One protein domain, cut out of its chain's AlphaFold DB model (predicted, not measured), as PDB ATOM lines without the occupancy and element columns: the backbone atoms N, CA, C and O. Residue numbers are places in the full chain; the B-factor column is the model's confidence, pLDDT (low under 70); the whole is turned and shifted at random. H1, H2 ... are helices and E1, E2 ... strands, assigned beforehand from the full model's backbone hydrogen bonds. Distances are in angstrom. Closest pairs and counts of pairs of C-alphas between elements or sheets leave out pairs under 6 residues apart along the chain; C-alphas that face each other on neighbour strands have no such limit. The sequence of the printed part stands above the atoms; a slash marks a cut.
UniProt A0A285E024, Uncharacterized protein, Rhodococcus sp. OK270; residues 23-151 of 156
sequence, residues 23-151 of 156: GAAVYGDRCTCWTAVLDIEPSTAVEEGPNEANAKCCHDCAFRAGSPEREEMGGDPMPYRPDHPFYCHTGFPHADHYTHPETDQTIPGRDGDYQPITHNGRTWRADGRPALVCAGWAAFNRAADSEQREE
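What this domain is: This is residues 23 to 151 of the 156 residues of an uncharacterized protein of Rhodococcus sp. OK270 (UniProt A0A285E024). With little regular structure, this loose model is mostly loops, with a small sheet, E1 to E3, near one end, hairpin E4 and E5 between, and H3 at the other, where residues 146 to 151 stick out. The 129 printed residues, mixed in class, hold 44 in named elements, H1 E1 H2 E2 E3 E4 E5 H3; radius of gyration of the C-alphas 17.3 A, spans 60 by 35 by 25 A.

How they stand to each other: H1, residues 23 to 27, H2, 68 to 72, and H3, 135 to 150, touch no helix; every O i to N i+4 pair is within hydrogen-bond range. E1, 35 to 38, is antiparallel to E2, 95 to 99, with N 35 and O 99 2.8 A apart. E2 and E3, 106 to 108, form an antiparallel hairpin, N 98 to O 107 2.8 A. E4, 117 to 119, and E5, 122 to 124, form another, N 124 to O 117 2.9 A.

Where its parts are: H1 begins at C-alpha 23 (-8.360, 20.858, 55.256). E2 is 10.4 A long. H3, 23.0 A, ends at C-alpha 150 (31.224, -11.988, 52.224).

The domain as a whole: The printed part has no cut. Links E1 to H2 and H2 to E2 are long. Residues 23 to 32, 77 to 80, 82 and 146 to 151 have pLDDT under 70.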
ATOM      1  N   GLY A  23      -9.726  21.303  55.531       55.69
ATOM      2  CA  GLY A  23      -8.360  20.858  55.256       55.69
ATOM      3  C   GLY A  23      -7.421  22.008  54.890       55.69
ATOM      4  O   GLY A  23      -6.312  22.062  55.398       55.69
ATOM      5  N   ALA A  24      -7.879  22.976  54.101       60.47
ATOM      6  CA  ALA A  24      -7.110  24.169  53.783       60.47
ATOM      7  C   ALA A  24      -7.003  25.088  55.013       60.47
ATOM      8  O   ALA A  24      -5.921  25.554  55.345       60.47
ATOM      9  N   ALA A  25      -8.088  25.259  55.778       55.44
ATOM     10  CA  ALA A  25      -8.091  26.053  57.011       55.44
ATOM     11  C   ALA A  25      -7.139  25.510  58.100       55.44
ATOM     12  O   ALA A  25      -6.638  26.280  58.916       55.44
ATOM     13  N   VAL A  26      -6.889  24.195  58.119       54.25
ATOM     14  CA  VAL A  26      -6.026  23.523  59.108       54.25
ATOM     15  C   VAL A  26      -4.614  23.247  58.577       54.25
ATOM     16  O   VAL A  26      -3.658  23.310  59.348       54.25
ATOM     17  N   TYR A  27      -4.464  22.955  57.283       54.84
ATOM     18  CA  TYR A  27      -3.203  22.512  56.672       54.84
ATOM     19  C   TYR A  27      -2.689  23.433  55.549       54.84
ATOM     20  O   TYR A  27      -1.712  23.083  54.887       54.84
ATOM     21  N   GLY A  28      -3.306  24.598  55.339       60.53
ATOM     22  CA  GLY A  28      -2.887  25.609  54.365       60.53
ATOM     23  C   GLY A  28      -3.136  25.191  52.916       60.53
ATOM     24  O   GLY A  28      -4.268  24.943  52.509       60.53
ATOM     25  N   ASP A  29      -2.067  25.089  52.129       52.72
ATOM     26  CA  ASP A  29      -2.096  24.707  50.710       52.72
ATOM     27  C   ASP A  29      -2.485  23.234  50.471       52.72
ATOM     28  O   ASP A  29      -2.671  22.806  49.334       52.72
ATOM     29  N   ARG A  30      -2.656  22.445  51.538       52.81
ATOM     30  CA  ARG A  30      -2.952  21.006  51.487       52.81
ATOM     31  C   ARG A  30      -4.448  20.701  51.550       52.81
ATOM     32  O   ARG A  30      -4.882  19.873  52.354       52.81
ATOM     33  N   CYS A  31      -5.262  21.360  50.725       63.47
ATOM     34  CA  CYS A  31      -6.653  20.923  50.589       63.47
ATOM     35  C   CYS A  31      -6.669  19.525  49.950       63.47
ATOM     36  O   CYS A  31      -6.256  19.346  48.811       63.47
ATOM     37  N   THR A  32      -7.164  18.515  50.658       67.50
ATOM     38  CA  THR A  32      -7.256  17.139  50.129       67.50
ATOM     39  C   THR A  32      -8.376  16.965  49.100       67.50
ATOM     40  O   THR A  32      -8.608  15.857  48.631       67.50
ATOM     41  N   CYS A  33      -9.118  18.034  48.799       77.38
ATOM     42  CA  CYS A  33     -10.193  18.040  47.812       77.38
ATOM     43  C   CYS A  33      -9.668  18.207  46.380       77.38
ATOM     44  O   CYS A  33     -10.398  17.912  45.439       77.38
ATOM     45  N   TRP A  34      -8.424  18.664  46.202       84.44
ATOM     46  CA  TRP A  34      -7.788  18.777  44.892       84.44
ATOM     47  C   TRP A  34      -7.670  17.402  44.225       84.44
ATOM     48  O   TRP A  34      -7.094  16.474  44.785       84.44
ATOM     49  N   THR A  35      -8.211  17.282  43.015       90.00
ATOM     50  CA  THR A  35      -8.102  16.080  42.183       90.00
ATOM     51  C   THR A  35      -7.079  16.331  41.087       90.00
ATOM     52  O   THR A  35      -7.199  17.311  40.350       90.00
ATOM     53  N   ALA A  36      -6.068  15.467  40.989       91.38
ATOM     54  CA  ALA A  36      -5.058  15.564  39.945       91.38
ATOM     55  C   ALA A  36      -5.689  15.298  38.573       91.38
ATOM     56  O   ALA A  36      -6.363  14.286  38.372       91.38
ATOM     57  N   VAL A  37      -5.446  16.200  37.631       94.88
ATOM     58  CA  VAL A  37      -5.638  15.969  36.204       94.88
ATOM     59  C   VAL A  37      -4.281  15.567  35.650       94.88
ATOM     60  O   VAL A  37      -3.312  16.321  35.737       94.88
ATOM     61  N   LEU A  38      -4.203  14.336  35.158       95.81
ATOM     62  CA  LEU A  38      -2.945  13.718  34.760       95.81
ATOM     63  C   LEU A  38      -2.585  14.087  33.321       95.81
ATOM     64  O   LEU A  38      -3.459  14.208  32.463       95.81
ATOM     65  N   ASP A  39      -1.289  14.222  33.058       95.75
ATOM     66  CA  ASP A  39      -0.736  14.437  31.720       95.75
ATOM     67  C   ASP A  39      -1.026  13.266  30.762       95.75
ATOM     68  O   ASP A  39      -1.139  13.439  29.544       95.75
ATOM     69  N   ILE A  40      -1.165  12.064  31.321       95.62
ATOM     70  CA  ILE A  40      -1.424  10.813  30.621       95.62
ATOM     71  C   ILE A  40      -2.530  10.059  31.360       95.62
ATOM     72  O   ILE A  40      -2.433   9.807  32.562       95.62
ATOM     73  N   GLU A  41      -3.550   9.629  30.613       94.94
ATOM     74  CA  GLU A  41      -4.602   8.755  31.136       94.94
ATOM     75  C   GLU A  41      -4.019   7.366  31.465       94.94
ATOM     76  O   GLU A  41      -3.509   6.689  30.561       94.94
ATOM     77  N   PRO A  42      -4.086   6.909  32.725       94.75
ATOM     78  CA  PRO A  42      -3.538   5.616  33.101       94.75
ATOM     79  C   PRO A  42      -4.386   4.448  32.577       94.75
ATOM     80  O   PRO A  42      -5.615   4.461  32.623       94.75
ATOM     81  N   SER A  43      -3.729   3.379  32.130       93.62
ATOM     82  CA  SER A  43      -4.391   2.132  31.755       93.62
ATOM     83  C   SER A  43      -5.099   1.515  32.960       93.62
ATOM     84  O   SER A  43      -4.523   1.352  34.036       93.62
ATOM     85  N   THR A  44      -6.341   1.087  32.751       89.94
ATOM     86  CA  THR A  44      -7.100   0.297  33.732       89.94
ATOM     87  C   THR A  44      -6.729  -1.188  33.703       89.94
ATOM     88  O   THR A  44      -6.998  -1.912  34.661       89.94
ATOM     89  N   ALA A  45      -6.105  -1.649  32.615       92.50
ATOM     90  CA  ALA A  45      -5.569  -2.994  32.491       92.50
ATOM     91  C   ALA A  45      -4.094  -2.983  32.900       92.50
ATOM     92  O   ALA A  45      -3.263  -2.383  32.216       92.50
ATOM     93  N   VAL A  46      -3.787  -3.647  34.014       92.12
ATOM     94  CA  VAL A  46      -2.417  -3.811  34.503       92.12
ATOM     95  C   VAL A  46      -1.850  -5.165  34.090       92.12
ATOM     96  O   VAL A  46      -2.538  -6.187  34.127       92.12
ATOM     97  N   GLU A  47      -0.581  -5.174  33.696       93.62
ATOM     98  CA  GLU A  47       0.184  -6.381  33.425       93.62
ATOM     99  C   GLU A  47       0.807  -6.909  34.722       93.62
ATOM    100  O   GLU A  47       1.434  -6.175  35.495       93.62
ATOM    101  N   GLU A  48       0.655  -8.212  34.946       90.62
ATOM    102  CA  GLU A  48       1.335  -8.919  36.026       90.62
ATOM    103  C   GLU A  48       2.741  -9.342  35.590       90.62
ATOM    104  O   GLU A  48       2.977  -9.743  34.453       90.62
ATOM    105  N   GLY A  49       3.690  -9.294  36.519       89.56
ATOM    106  CA  GLY A  49       5.085  -9.661  36.270       89.56
ATOM    107  C   GLY A  49       6.022  -8.994  37.269       89.56
ATOM    108  O   GLY A  49       5.567  -8.138  38.023       89.56
ATOM    109  N   PRO A  50       7.302  -9.381  37.347       89.62
ATOM    110  CA  PRO A  50       8.252  -8.758  38.265       89.62
ATOM    111  C   PRO A  50       8.508  -7.286  37.907       89.62
ATOM    112  O   PRO A  50       8.402  -6.885  36.752       89.62
ATOM    113  N   ASN A  51       8.888  -6.484  38.902       90.62
ATOM    114  CA  ASN A  51       9.429  -5.153  38.647       90.62
ATOM    115  C   ASN A  51      10.852  -5.293  38.090       90.62
ATOM    116  O   ASN A  51      11.709  -5.932  38.702       90.62
ATOM    117  N   GLU A  52      11.107  -4.698  36.930       92.06
ATOM    118  CA  GLU A  52      12.430  -4.698  36.305       92.06
ATOM    119  C   GLU A  52      13.243  -3.490  36.763       92.06
ATOM    120  O   GLU A  52      12.692  -2.422  37.021       92.06
ATOM    121  N   ALA A  53      14.567  -3.620  36.835       91.06
ATOM    122  CA  ALA A  53      15.423  -2.459  37.047       91.06
ATOM    123  C   ALA A  53      15.480  -1.598  35.781       91.06
ATOM    124  O   ALA A  53      15.661  -2.111  34.676       91.06
ATOM    125  N   ASN A  54      15.387  -0.280  35.947       92.00
ATOM    126  CA  ASN A  54      15.643   0.649  34.860       92.00
ATOM    127  C   ASN A  54      17.086   0.466  34.355       92.00
ATOM    128  O   ASN A  54      18.010   0.223  35.135       92.00
ATOM    129  N   ALA A  55      17.292   0.601  33.046       89.81
ATOM    130  CA  ALA A  55      18.597   0.382  32.429       89.81
ATOM    131  C   ALA A  55      19.620   1.468  32.805       89.81
ATOM    132  O   ALA A  55      20.825   1.225  32.777       89.81
ATOM    133  N   LYS A  56      19.149   2.682  33.118       90.19
ATOM    134  CA  LYS A  56      19.978   3.845  33.457       90.19
ATOM    135  C   LYS A  56      19.334   4.643  34.588       90.19
ATOM    136  O   LYS A  56      18.116   4.640  34.734       90.19
ATOM    137  N   CYS A  57      20.153   5.343  35.368       87.12
ATOM    138  CA  CYS A  57      19.656   6.351  36.299       87.12
ATOM    139  C   CYS A  57      19.042   7.518  35.512       87.12
ATOM    140  O   CYS A  57      19.604   7.937  34.496       87.12
ATOM    141  N   CYS A  58      17.916   8.051  35.987       85.81
ATOM    142  CA  CYS A  58      17.365   9.307  35.487       85.81
ATOM    143  C   CYS A  58      18.303  10.488  35.794       85.81
ATOM    144  O   CYS A  58      19.270  10.367  36.558       85.81
ATOM    145  N   HIS A  59      18.053  11.631  35.150       82.94
ATOM    146  CA  HIS A  59      18.902  12.809  35.311       82.94
ATOM    147  C   HIS A  59      18.860  13.367  36.737       82.94
ATOM    148  O   HIS A  59      19.851  13.900  37.205       82.94
ATOM    149  N   ASP A  60      17.751  13.243  37.434       82.00
ATOM    150  CA  ASP A  60      17.541  13.717  38.797       82.00
ATOM    151  C   ASP A  60      17.781  12.637  39.856       82.00
ATOM    152  O   ASP A  60      17.788  12.968  41.025       82.00
ATOM    153  N   CYS A  61      18.102  11.400  39.465       84.12
ATOM    154  CA  CYS A  61      18.207  10.238  40.351       84.12
ATOM    155  C   CYS A  61      18.871  10.509  41.711       84.12
ATOM    156  O   CYS A  61      20.060  10.830  41.776       84.12
ATOM    157  N   ALA A  62      18.148  10.229  42.788       85.06
ATOM    158  CA  ALA A  62      18.565  10.306  44.187       85.06
ATOM    159  C   ALA A  62      19.892   9.603  44.528       85.06
ATOM    160  O   ALA A  62      20.599   9.975  45.461       85.06
ATOM    161  N   PHE A  63      20.241   8.556  43.783       83.94
ATOM    162  CA  PHE A  63      21.468   7.783  43.996       83.94
ATOM    163  C   PHE A  63      22.677   8.377  43.260       83.94
ATOM    164  O   PHE A  63      23.800   7.897  43.418       83.94
ATOM    165  N   ARG A  64      22.479   9.427  42.452       84.50
ATOM    166  CA  ARG A  64      23.561  10.198  41.840       84.50
ATOM    167  C   ARG A  64      24.009  11.298  42.804       84.50
ATOM    168  O   ARG A  64      23.199  11.993  43.400       84.50
ATOM    169  N   ALA A  65      25.319  11.479  42.958       84.06
ATOM    170  CA  ALA A  65      25.847  12.588  43.750       84.06
ATOM    171  C   ALA A  65      25.461  13.948  43.138       84.06
ATOM    172  O   ALA A  65      25.583  14.126  41.926       84.06
ATOM    173  N   GLY A  66      25.003  14.876  43.989       82.94
ATOM    174  CA  GLY A  66      24.611  16.236  43.596       82.94
ATOM    175  C   GLY A  66      23.431  16.297  42.624       82.94
ATOM    176  O   GLY A  66      23.385  17.185  41.777       82.94
ATOM    177  N   SER A  67      22.534  15.307  42.635       85.56
ATOM    178  CA  SER A  67      21.280  15.419  41.893       85.56
ATOM    179  C   SER A  67      20.237  16.216  42.685       85.56
ATOM    180  O   SER A  67      20.247  16.146  43.916       85.56
ATOM    181  N   PRO A  68      19.315  16.920  41.999       84.38
ATOM    182  CA  PRO A  68      18.233  17.647  42.659       84.38
ATOM    183  C   PRO A  68      17.420  16.777  43.630       84.38
ATOM    184  O   PRO A  68      17.276  17.147  44.789       84.38
ATOM    185  N   GLU A  69      17.007  15.570  43.218       81.25
ATOM    186  CA  GLU A  69      16.237  14.649  44.076       81.25
ATOM    187  C   GLU A  69      17.022  14.269  45.342       81.25
ATOM    188  O   GLU A  69      16.461  14.153  46.430       81.25
ATOM    189  N   ARG A  70      18.349  14.106  45.241       83.81
ATOM    190  CA  ARG A  70      19.187  13.808  46.409       83.81
ATOM    191  C   ARG A  70      19.270  14.993  47.368       83.81
ATOM    192  O   ARG A  70      19.255  14.787  48.579       83.81
ATOM    193  N   GLU A  71      19.393  16.209  46.847       84.56
ATOM    194  CA  GLU A  71      19.434  17.428  47.661       84.56
ATOM    195  C   GLU A  71      18.101  17.663  48.382       84.56
ATOM    196  O   GLU A  71      18.099  17.940  49.581       84.56
ATOM    197  N   GLU A  72      16.979  17.446  47.695       80.56
ATOM    198  CA  GLU A  72      15.631  17.532  48.267       80.56
ATOM    199  C   GLU A  72      15.398  16.509  49.387       80.56
ATOM    200  O   GLU A  72      14.757  16.819  50.392       80.56
ATOM    201  N   MET A  73      15.980  15.312  49.269       74.12
ATOM    202  CA  MET A  73      15.938  14.286  50.316       74.12
ATOM    203  C   MET A  73      16.931  14.513  51.471       74.12
ATOM    204  O   MET A  73      17.027  13.675  52.368       74.12
ATOM    205  N   GLY A  74      17.674  15.624  51.486       80.12
ATOM    206  CA  GLY A  74      18.604  15.954  52.572       80.12
ATOM    207  C   GLY A  74      20.027  15.421  52.387       80.12
ATOM    208  O   GLY A  74      20.805  15.408  53.338       80.12
ATOM    209  N   GLY A  75      20.396  15.017  51.171       75.31
ATOM    210  CA  GLY A  75      21.786  14.789  50.777       75.31
ATOM    211  C   GLY A  75      22.312  13.368  50.966       75.31
ATOM    212  O   GLY A  75      23.333  13.043  50.365       75.31
ATOM    213  N   ASP A  76      21.628  12.484  51.688       73.88
ATOM    214  CA  ASP A  76      22.017  11.074  51.812       73.88
ATOM    215  C   ASP A  76      21.089  10.161  51.001       73.88
ATOM    216  O   ASP A  76      19.879  10.395  50.953       73.88
ATOM    217  N   PRO A  77      21.626   9.126  50.319       67.75
ATOM    218  CA  PRO A  77      20.780   8.148  49.653       67.75
ATOM    219  C   PRO A  77      19.937   7.417  50.701       67.75
ATOM    220  O   PRO A  77      20.394   7.151  51.814       67.75
ATOM    221  N   MET A  78      18.701   7.073  50.337       68.50
ATOM    222  CA  MET A  78      17.819   6.356  51.253       68.50
ATOM    223  C   MET A  78      18.454   5.036  51.725       68.50
ATOM    224  O   MET A  78      19.097   4.348  50.926       68.50
ATOM    225  N   PRO A  79      18.255   4.652  53.001       68.94
ATOM    226  CA  PRO A  79      18.815   3.421  53.541       68.94
ATOM    227  C   PRO A  79      18.281   2.185  52.804       68.94
ATOM    228  O   PRO A  79      17.131   2.152  52.361       68.94
ATOM    229  N   TYR A  80      19.118   1.149  52.727       66.75
ATOM    230  CA  TYR A  80      18.780  -0.154  52.149       66.75
ATOM    231  C   TYR A  80      17.504  -0.739  52.772       66.75
ATOM    232  O   TYR A  80      17.423  -0.911  53.991       66.75
ATOM    233  N   ARG A  81      16.517  -1.062  51.925       74.25
ATOM    234  CA  ARG A  81      15.274  -1.756  52.295       74.25
ATOM    235  C   ARG A  81      14.805  -2.657  51.149       74.25
ATOM    236  O   ARG A  81      14.104  -2.174  50.266       74.25
ATOM    237  N   PRO A  82      15.199  -3.939  51.101       69.19
ATOM    238  CA  PRO A  82      14.915  -4.828  49.970       69.19
ATOM    239  C   PRO A  82      13.416  -5.123  49.817       69.19
ATOM    240  O   PRO A  82      12.951  -5.429  48.723       69.19
ATOM    241  N   ASP A  83      12.661  -4.982  50.903       79.31
ATOM    242  CA  ASP A  83      11.204  -5.061  50.976       79.31
ATOM    243  C   ASP A  83      10.491  -3.773  50.516       79.31
ATOM    244  O   ASP A  83       9.285  -3.790  50.290       79.31
ATOM    245  N   HIS A  84      11.231  -2.674  50.327       81.56
ATOM    246  CA  HIS A  84      10.720  -1.377  49.880       81.56
ATOM    247  C   HIS A  84      11.531  -0.862  48.678       81.56
ATOM    248  O   HIS A  84      12.396   0.012  48.832       81.56
ATOM    249  N   PRO A  85      11.288  -1.400  47.468       84.19
ATOM    250  CA  PRO A  85      11.970  -0.946  46.265       84.19
ATOM    251  C   PRO A  85      11.725   0.538  46.002       84.19
ATOM    252  O   PRO A  85      10.597   1.025  46.072       84.19
ATOM    253  N   PHE A  86      12.795   1.249  45.646       87.25
ATOM    254  CA  PHE A  86      12.678   2.611  45.145       87.25
ATOM    255  C   PHE A  86      12.336   2.570  43.658       87.25
ATOM    256  O   PHE A  86      13.139   2.092  42.850       87.25
ATOM    257  N   TYR A  87      11.147   3.040  43.290       89.81
ATOM    258  CA  TYR A  87      10.698   3.041  41.902       89.81
ATOM    259  C   TYR A  87      11.142   4.301  41.162       89.81
ATOM    260  O   TYR A  87      11.143   5.401  41.699       89.81
ATOM    261  N   CYS A  88      11.523   4.125  39.904       89.12
ATOM    262  CA  CYS A  88      11.817   5.210  38.989       89.12
ATOM    263  C   CYS A  88      10.508   5.823  38.486       89.12
ATOM    264  O   CYS A  88       9.603   5.099  38.082       89.12
ATOM    265  N   HIS A  89      10.462   7.150  38.408       89.44
ATOM    266  CA  HIS A  89       9.339   7.906  37.853       89.44
ATOM    267  C   HIS A  89       9.048   7.653  36.357       89.44
ATOM    268  O   HIS A  89       8.039   8.110  35.829       89.44
ATOM    269  N   THR A  90       9.918   6.933  35.635       90.81
ATOM    270  CA  THR A  90       9.788   6.734  34.187       90.81
ATOM    271  C   THR A  90       8.491   6.003  33.849       90.81
ATOM    272  O   THR A  90       8.329   4.818  34.148       90.81
ATOM    273  N   GLY A  91       7.609   6.702  33.136       92.06
ATOM    274  CA  GLY A  91       6.314   6.186  32.713       92.06
ATOM    275  C   GLY A  91       5.236   6.253  33.792       92.06
ATOM    276  O   GLY A  91       4.161   5.711  33.563       92.06
ATOM    277  N   PHE A  92       5.485   6.879  34.943       95.00
ATOM    278  CA  PHE A  92       4.397   7.298  35.825       95.00
ATOM    279  C   PHE A  92       3.684   8.504  35.216       95.00
ATOM    280  O   PHE A  92       4.349   9.326  34.585       95.00
ATOM    281  N   PRO A  93       2.357   8.606  35.386       95.75
ATOM    282  CA  PRO A  93       1.664   9.829  35.035       95.75
ATOM    283  C   PRO A  93       2.101  10.942  35.995       95.75
ATOM    284  O   PRO A  93       2.479  10.688  37.146       95.75
ATOM    285  N   HIS A  94       2.060  12.169  35.513       94.94
ATOM    286  CA  HIS A  94       2.388  13.383  36.244       94.94
ATOM    287  C   HIS A  94       1.132  14.247  36.355       94.94
ATOM    288  O   HIS A  94       0.294  14.259  35.452       94.94
ATOM    289  N   ALA A  95       0.950  14.923  37.488       94.19
ATOM    290  CA  ALA A  95      -0.150  15.867  37.626       94.19
ATOM    291  C   ALA A  95       0.151  17.121  36.787       94.19
ATOM    292  O   ALA A  95       1.006  17.917  37.163       94.19
ATOM    293  N   ASP A  96      -0.568  17.321  35.682       94.56
ATOM    294  CA  ASP A  96      -0.469  18.546  34.874       94.56
ATOM    295  C   ASP A  96      -1.006  19.747  35.671       94.56
ATOM    296  O   ASP A  96      -0.357  20.784  35.838       94.56
ATOM    297  N   HIS A  97      -2.188  19.566  36.253       93.62
ATOM    298  CA  HIS A  97      -2.803  20.503  37.181       93.62
ATOM    299  C   HIS A  97      -3.746  19.769  38.130       93.62
ATOM    300  O   HIS A  97      -4.076  18.600  37.947       93.62
ATOM    301  N   TYR A  98      -4.212  20.469  39.152       90.88
ATOM    302  CA  TYR A  98      -5.246  19.986  40.051       90.88
ATOM    303  C   TYR A  98      -6.520  20.783  39.856       90.88
ATOM    304  O   TYR A  98      -6.466  21.989  39.640       90.88
ATOM    305  N   THR A  99      -7.661  20.115  39.989       90.50
ATOM    306  CA  THR A  99      -8.996  20.721  39.949       90.50
ATOM    307  C   THR A  99      -9.680  20.578  41.303       90.50
ATOM    308  O   THR A  99      -9.589  19.531  41.949       90.50
ATOM    309  N   HIS A 100     -10.356  21.629  41.764       83.38
ATOM    310  CA  HIS A 100     -11.191  21.549  42.957       83.38
ATOM    311  C   HIS A 100     -12.633  21.192  42.552       83.38
ATOM    312  O   HIS A 100     -13.280  21.984  41.863       83.38
ATOM    313  N   PRO A 101     -13.182  20.045  42.988       80.00
ATOM    314  CA  PRO A 101     -14.421  19.484  42.444       80.00
ATOM    315  C   PRO A 101     -15.682  20.298  42.763       80.00
ATOM    316  O   PRO A 101     -16.706  20.102  42.119       80.00
ATOM    317  N   GLU A 102     -15.643  21.184  43.764       79.38
ATOM    318  CA  GLU A 102     -16.802  22.016  44.135       79.38
ATOM    319  C   GLU A 102     -16.756  23.432  43.546       79.38
ATOM    320  O   GLU A 102     -17.772  24.125  43.549       79.38
ATOM    321  N   THR A 103     -15.586  23.894  43.091       80.56
ATOM    322  CA  THR A 103     -15.374  25.300  42.696       80.56
ATOM    323  C   THR A 103     -14.849  25.463  41.273       80.56
ATOM    324  O   THR A 103     -14.731  26.600  40.819       80.56
ATOM    325  N   ASP A 104     -14.504  24.367  40.587       80.69
ATOM    326  CA  ASP A 104     -13.849  24.342  39.269       80.69
ATOM    327  C   ASP A 104     -12.541  25.160  39.198       80.69
ATOM    328  O   ASP A 104     -12.026  25.458  38.118       80.69
ATOM    329  N   GLN A 105     -11.968  25.531  40.348       83.06
ATOM    330  CA  GLN A 105     -10.664  26.184  40.410       83.06
ATOM    331  C   GLN A 105      -9.564  25.209  40.002       83.06
ATOM    332  O   GLN A 105      -9.688  24.002  40.218       83.06
ATOM    333  N   THR A 106      -8.471  25.749  39.461       87.38
ATOM    334  CA  THR A 106      -7.282  24.980  39.093       87.38
ATOM    335  C   THR A 106      -6.013  25.549  39.713       87.38
ATOM    336  O   THR A 106      -5.874  26.765  39.852       87.38
ATOM    337  N   ILE A 107      -5.082  24.667  40.080       85.25
ATOM    338  CA  ILE A 107      -3.704  25.023  40.453       85.25
ATOM    339  C   ILE A 107      -2.724  24.180  39.632       85.25
ATOM    340  O   ILE A 107      -3.032  23.020  39.351       85.25
ATOM    341  N   PRO A 108      -1.564  24.725  39.232       87.06
ATOM    342  CA  PRO A 108      -0.582  23.960  38.469       87.06
ATOM    343  C   PRO A 108      -0.033  22.791  39.293       87.06
ATOM    344  O   PRO A 108       0.120  22.901  40.515       87.06
ATOM    345  N   GLY A 109       0.287  21.687  38.618       86.38
ATOM    346  CA  GLY A 109       1.079  20.615  39.205       86.38
ATOM    347  C   GLY A 109       2.495  21.082  39.533       86.38
ATOM    348  O   GLY A 109       2.973  22.098  39.020       86.38
ATOM    349  N   ARG A 110       3.171  20.361  40.429       84.19
ATOM    350  CA  ARG A 110       4.558  20.663  40.810       84.19
ATOM    351  C   ARG A 110       5.523  19.790  40.020       84.19
ATOM    352  O   ARG A 110       5.218  18.640  39.701       84.19
ATOM    353  N   ASP A 111       6.719  20.305  39.764       79.75
ATOM    354  CA  ASP A 111       7.808  19.475  39.254       79.75
ATOM    355  C   ASP A 111       8.055  18.316  40.235       79.75
ATOM    356  O   ASP A 111       8.103  18.514  41.448       79.75
ATOM    357  N   GLY A 112       8.137  17.090  39.711       80.62
ATOM    358  CA  GLY A 112       8.297  15.881  40.528       80.62
ATOM    359  C   GLY A 112       7.000  15.266  41.075       80.62
ATOM    360  O   GLY A 112       7.058  14.233  41.738       80.62
ATOM    361  N   ASP A 113       5.834  15.847  40.784       85.88
ATOM    362  CA  ASP A 113       4.527  15.373  41.262       85.88
ATOM    363  C   ASP A 113       3.975  14.185  40.454       85.88
ATOM    364  O   ASP A 113       2.988  14.268  39.717       85.88
ATOM    365  N   TYR A 114       4.687  13.065  40.542       90.75
ATOM    366  CA  TYR A 114       4.299  11.819  39.896       90.75
ATOM    367  C   TYR A 114       3.182  11.123  40.675       90.75
ATOM    368  O   TYR A 114       3.218  11.023  41.900       90.75
ATOM    369  N   GLN A 115       2.222  10.568  39.940       92.12
ATOM    370  CA  GLN A 115       1.003   9.952  40.461       92.12
ATOM    371  C   GLN A 115       0.992   8.443  40.148       92.12
ATOM    372  O   GLN A 115       0.224   7.971  39.310       92.12
ATOM    373  N   PRO A 116       1.883   7.644  40.764       90.31
ATOM    374  CA  PRO A 116       2.009   6.225  40.451       90.31
ATOM    375  C   PRO A 116       0.705   5.453  40.695       90.31
ATOM    376  O   PRO A 116       0.097   5.544  41.764       90.31
ATOM    377  N   ILE A 117       0.321   4.593  39.748       91.88
ATOM    378  CA  ILE A 117      -0.828   3.700  39.933       91.88
ATOM    379  C   ILE A 117      -0.450   2.650  40.973       91.88
ATOM    380  O   ILE A 117       0.499   1.893  40.763       91.88
ATOM    381  N   THR A 118      -1.203   2.570  42.073       90.44
ATOM    382  CA  THR A 118      -0.974   1.583  43.135       90.44
ATOM    383  C   THR A 118      -2.195   0.689  43.330       90.44
ATOM    384  O   THR A 118      -3.309   1.160  43.539       90.44
ATOM    385  N   HIS A 119      -1.982  -0.622  43.288       84.44
ATOM    386  CA  HIS A 119      -3.009  -1.661  43.410       84.44
ATOM    387  C   HIS A 119      -2.420  -2.893  44.117       84.44
ATOM    388  O   HIS A 119      -1.309  -3.322  43.821       84.44
ATOM    389  N   ASN A 120      -3.118  -3.450  45.112       85.81
ATOM    390  CA  ASN A 120      -2.639  -4.595  45.911       85.81
ATOM    391  C   ASN A 120      -1.184  -4.461  46.423       85.81
ATOM    392  O   ASN A 120      -0.435  -5.434  46.453       85.81
ATOM    393  N   GLY A 121      -0.772  -3.245  46.804       84.00
ATOM    394  CA  GLY A 121       0.568  -2.963  47.336       84.00
ATOM    395  C   GLY A 121       1.696  -2.927  46.297       84.00
ATOM    396  O   GLY A 121       2.862  -2.866  46.676       84.00
ATOM    397  N   ARG A 122       1.377  -2.960  45.001       89.75
ATOM    398  CA  ARG A 122       2.353  -2.855  43.909       89.75
ATOM    399  C   ARG A 122       2.122  -1.581  43.107       89.75
ATOM    400  O   ARG A 122       1.066  -0.963  43.224       89.75
ATOM    401  N   THR A 123       3.109  -1.206  42.298       93.44
ATOM    402  CA  THR A 123       3.095   0.041  41.531       93.44
ATOM    403  C   THR A 123       3.269  -0.220  40.037       93.44
ATOM    404  O   THR A 123       4.095  -1.050  39.644       93.44
ATOM    405  N   TRP A 124       2.522   0.516  39.211       95.94
ATOM    406  CA  TRP A 124       2.530   0.422  37.750       95.94
ATOM    407  C   TRP A 124       2.740   1.778  37.083       95.94
ATOM    408  O   TRP A 124       2.478   2.841  37.649       95.94
ATOM    409  N   ARG A 125       3.221   1.701  35.846       96.19
ATOM    410  CA  ARG A 125       3.291   2.810  34.898       96.19
ATOM    411  C   ARG A 125       1.914   3.116  34.317       96.19
ATOM    412  O   ARG A 125       1.021   2.274  34.351       96.19
ATOM    413  N   ALA A 126       1.778   4.296  33.719       96.44
ATOM    414  CA  ALA A 126       0.579   4.738  33.016       96.44
ATOM    415  C   ALA A 126       0.156   3.765  31.903       96.44
ATOM    416  O   ALA A 126      -1.027   3.613  31.643       96.44
ATOM    417  N   ASP A 127       1.093   3.047  31.277       96.00
ATOM    418  CA  ASP A 127       0.783   2.044  30.249       96.00
ATOM    419  C   ASP A 127       0.327   0.682  30.805       96.00
ATOM    420  O   ASP A 127       0.101  -0.249  30.038       96.00
ATOM    421  N   GLY A 128       0.196   0.551  32.127       94.94
ATOM    422  CA  GLY A 128      -0.225  -0.677  32.791       94.94
ATOM    423  C   GLY A 128       0.904  -1.675  33.046       94.94
ATOM    424  O   GLY A 128       0.667  -2.679  33.710       94.94
ATOM    425  N   ARG A 129       2.141  -1.431  32.597       96.31
ATOM    426  CA  ARG A 129       3.279  -2.313  32.912       96.31
ATOM    427  C   ARG A 129       3.819  -2.053  34.323       96.31
ATOM    428  O   ARG A 129       3.726  -0.919  34.801       96.31
ATOM    429  N   PRO A 130       4.449  -3.043  34.986       95.94
ATOM    430  CA  PRO A 130       5.045  -2.846  36.307       95.94
ATOM    431  C   PRO A 130       6.009  -1.654  36.354       95.94
ATOM    432  O   PRO A 130       6.713  -1.363  35.379       95.94
ATOM    433  N   ALA A 131       6.051  -0.974  37.501       95.38
ATOM    434  CA  ALA A 131       7.007   0.095  37.756       95.38
ATOM    435  C   ALA A 131       8.449  -0.397  37.597       95.38
ATOM    436  O   ALA A 131       8.779  -1.534  37.951       95.38
ATOM    437  N   LEU A 132       9.318   0.485  37.111       94.31
ATOM    438  CA  LEU A 132      10.741   0.194  37.028       94.31
ATOM    439  C   LEU A 132      11.399   0.478  38.375       94.31
ATOM    440  O   LEU A 132      11.215   1.549  38.944       94.31
ATOM    441  N   VAL A 133      12.212  -0.444  38.872       92.12
ATOM    442  CA  VAL A 133      13.090  -0.200  40.017       92.12
ATOM    443  C   VAL A 133      14.187   0.771  39.589       92.12
ATOM    444  O   VAL A 133      14.764   0.652  38.508       92.12
ATOM    445  N   CYS A 134      14.497   1.749  40.431       90.62
ATOM    446  CA  CYS A 134      15.564   2.705  40.185       90.62
ATOM    447  C   CYS A 134      16.908   1.992  39.982       90.62
ATOM    448  O   CYS A 134      17.323   1.167  40.796       90.62
ATOM    449  N   ALA A 135      17.614   2.340  38.902       91.25
ATOM    450  CA  ALA A 135      18.903   1.741  38.565       91.25
ATOM    451  C   ALA A 135      19.954   1.961  39.665       91.25
ATOM    452  O   ALA A 135      20.724   1.052  39.973       91.25
ATOM    453  N   GLY A 136      19.964   3.152  40.274       88.31
ATOM    454  CA  GLY A 136      20.885   3.502  41.351       88.31
ATOM    455  C   GLY A 136      20.606   2.723  42.634       88.31
ATOM    456  O   GLY A 136      21.529   2.144  43.197       88.31
ATOM    457  N   TRP A 137      19.331   2.604  43.020       87.75
ATOM    458  CA  TRP A 137      18.910   1.746  44.133       87.75
ATOM    459  C   TRP A 137      19.280   0.284  43.872       87.75
ATOM    460  O   TRP A 137      19.893  -0.373  44.707       87.75
ATOM    461  N   ALA A 138      18.987  -0.222  42.670       88.81
ATOM    462  CA  ALA A 138      19.288  -1.600  42.307       88.81
ATOM    463  C   ALA A 138      20.801  -1.880  42.312       88.81
ATOM    464  O   ALA A 138      21.220  -2.974  42.678       88.81
ATOM    465  N   ALA A 139      21.630  -0.913  41.905       86.25
ATOM    466  CA  ALA A 139      23.084  -1.026  41.971       86.25
ATOM    467  C   ALA A 139      23.600  -0.997  43.415       86.25
ATOM    468  O   ALA A 139      24.410  -1.848  43.774       86.25
ATOM    469  N   PHE A 140      23.097  -0.068  44.231       81.75
ATOM    470  CA  PHE A 140      23.435   0.039  45.648       81.75
ATOM    471  C   PHE A 140      23.102  -1.257  46.401       81.75
ATOM    472  O   PHE A 140      23.936  -1.796  47.120       81.75
ATOM    473  N   ASN A 141      21.923  -1.826  46.145       78.12
ATOM    474  CA  ASN A 141      21.486  -3.059  46.791       78.12
ATOM    475  C   ASN A 141      22.293  -4.282  46.371       78.12
ATOM    476  O   ASN A 141      22.617  -5.107  47.216       78.12
ATOM    477  N   ARG A 142      22.655  -4.403  45.086       80.19
ATOM    478  CA  ARG A 142      23.527  -5.501  44.643       80.19
ATOM    479  C   ARG A 142      24.891  -5.464  45.337       80.19
ATOM    480  O   ARG A 142      25.430  -6.530  45.608       80.19
ATOM    481  N   ALA A 143      25.424  -4.272  45.613       74.69
ATOM    482  CA  ALA A 143      26.671  -4.113  46.357       74.69
ATOM    483  C   ALA A 143      26.504  -4.506  47.838       74.69
ATOM    484  O   ALA A 143      27.281  -5.314  48.343       74.69
ATOM    485  N   ALA A 144      25.444  -4.031  48.501       72.19
ATOM    486  CA  ALA A 144      25.171  -4.365  49.902       72.19
ATOM    487  C   ALA A 144      24.927  -5.874  50.113       72.19
ATOM    488  O   ALA A 144      25.447  -6.473  51.053       72.19
ATOM    489  N   ASP A 145      24.186  -6.513  49.201       71.75
ATOM    490  CA  ASP A 145      23.941  -7.958  49.226       71.75
ATOM    491  C   ASP A 145      25.237  -8.767  49.029       71.75
ATOM    492  O   ASP A 145      25.363  -9.860  49.586       71.75
ATOM    493  N   SER A 146      26.201  -8.273  48.235       69.25
ATOM    494  CA  SER A 146      27.509  -8.933  48.101       69.25
ATOM    495  C   SER A 146      28.345  -8.821  49.374       69.25
ATOM    496  O   SER A 146      28.887  -9.830  49.809       69.25
ATOM    497  N   GLU A 147      28.369  -7.653  50.019       68.44
ATOM    498  CA  GLU A 147      29.118  -7.436  51.264       68.44
ATOM    499  C   GLU A 147      28.578  -8.313  52.409       68.44
ATOM    500  O   GLU A 147      29.349  -8.960  53.115       68.44
ATOM    501  N   GLN A 148      27.251  -8.438  52.537       63.53
ATOM    502  CA  GLN A 148      26.625  -9.308  53.546       63.53
ATOM    503  C   GLN A 148      26.877 -10.804  53.309       63.53
ATOM    504  O   GLN A 148      26.858 -11.593  54.251       63.53
ATOM    505  N   ARG A 149      27.098 -11.226  52.058       59.50
ATOM    506  CA  ARG A 149      27.465 -12.616  51.733       59.50
ATOM    507  C   ARG A 149      28.941 -12.909  51.997       59.50
ATOM    508  O   ARG A 149      29.297 -14.078  52.138       59.50
ATOM    509  N   GLU A 150      29.782 -11.879  52.010       60.28
ATOM    510  CA  GLU A 150      31.224 -11.988  52.224       60.28
ATOM    511  C   GLU A 150      31.622 -11.952  53.703       60.28
ATOM    512  O   GLU A 150      32.711 -12.425  54.018       60.28
ATOM    513  N   GLU A 151      30.762 -11.484  54.616       50.09
ATOM    514  CA  GLU A 151      30.959 -11.688  56.055       50.09
ATOM    515  C   GLU A 151      30.750 -13.176  56.400       50.09
ATOM    516  O   GLU A 151      29.615 -13.668  56.399       50.09
TER     517      GLU A 151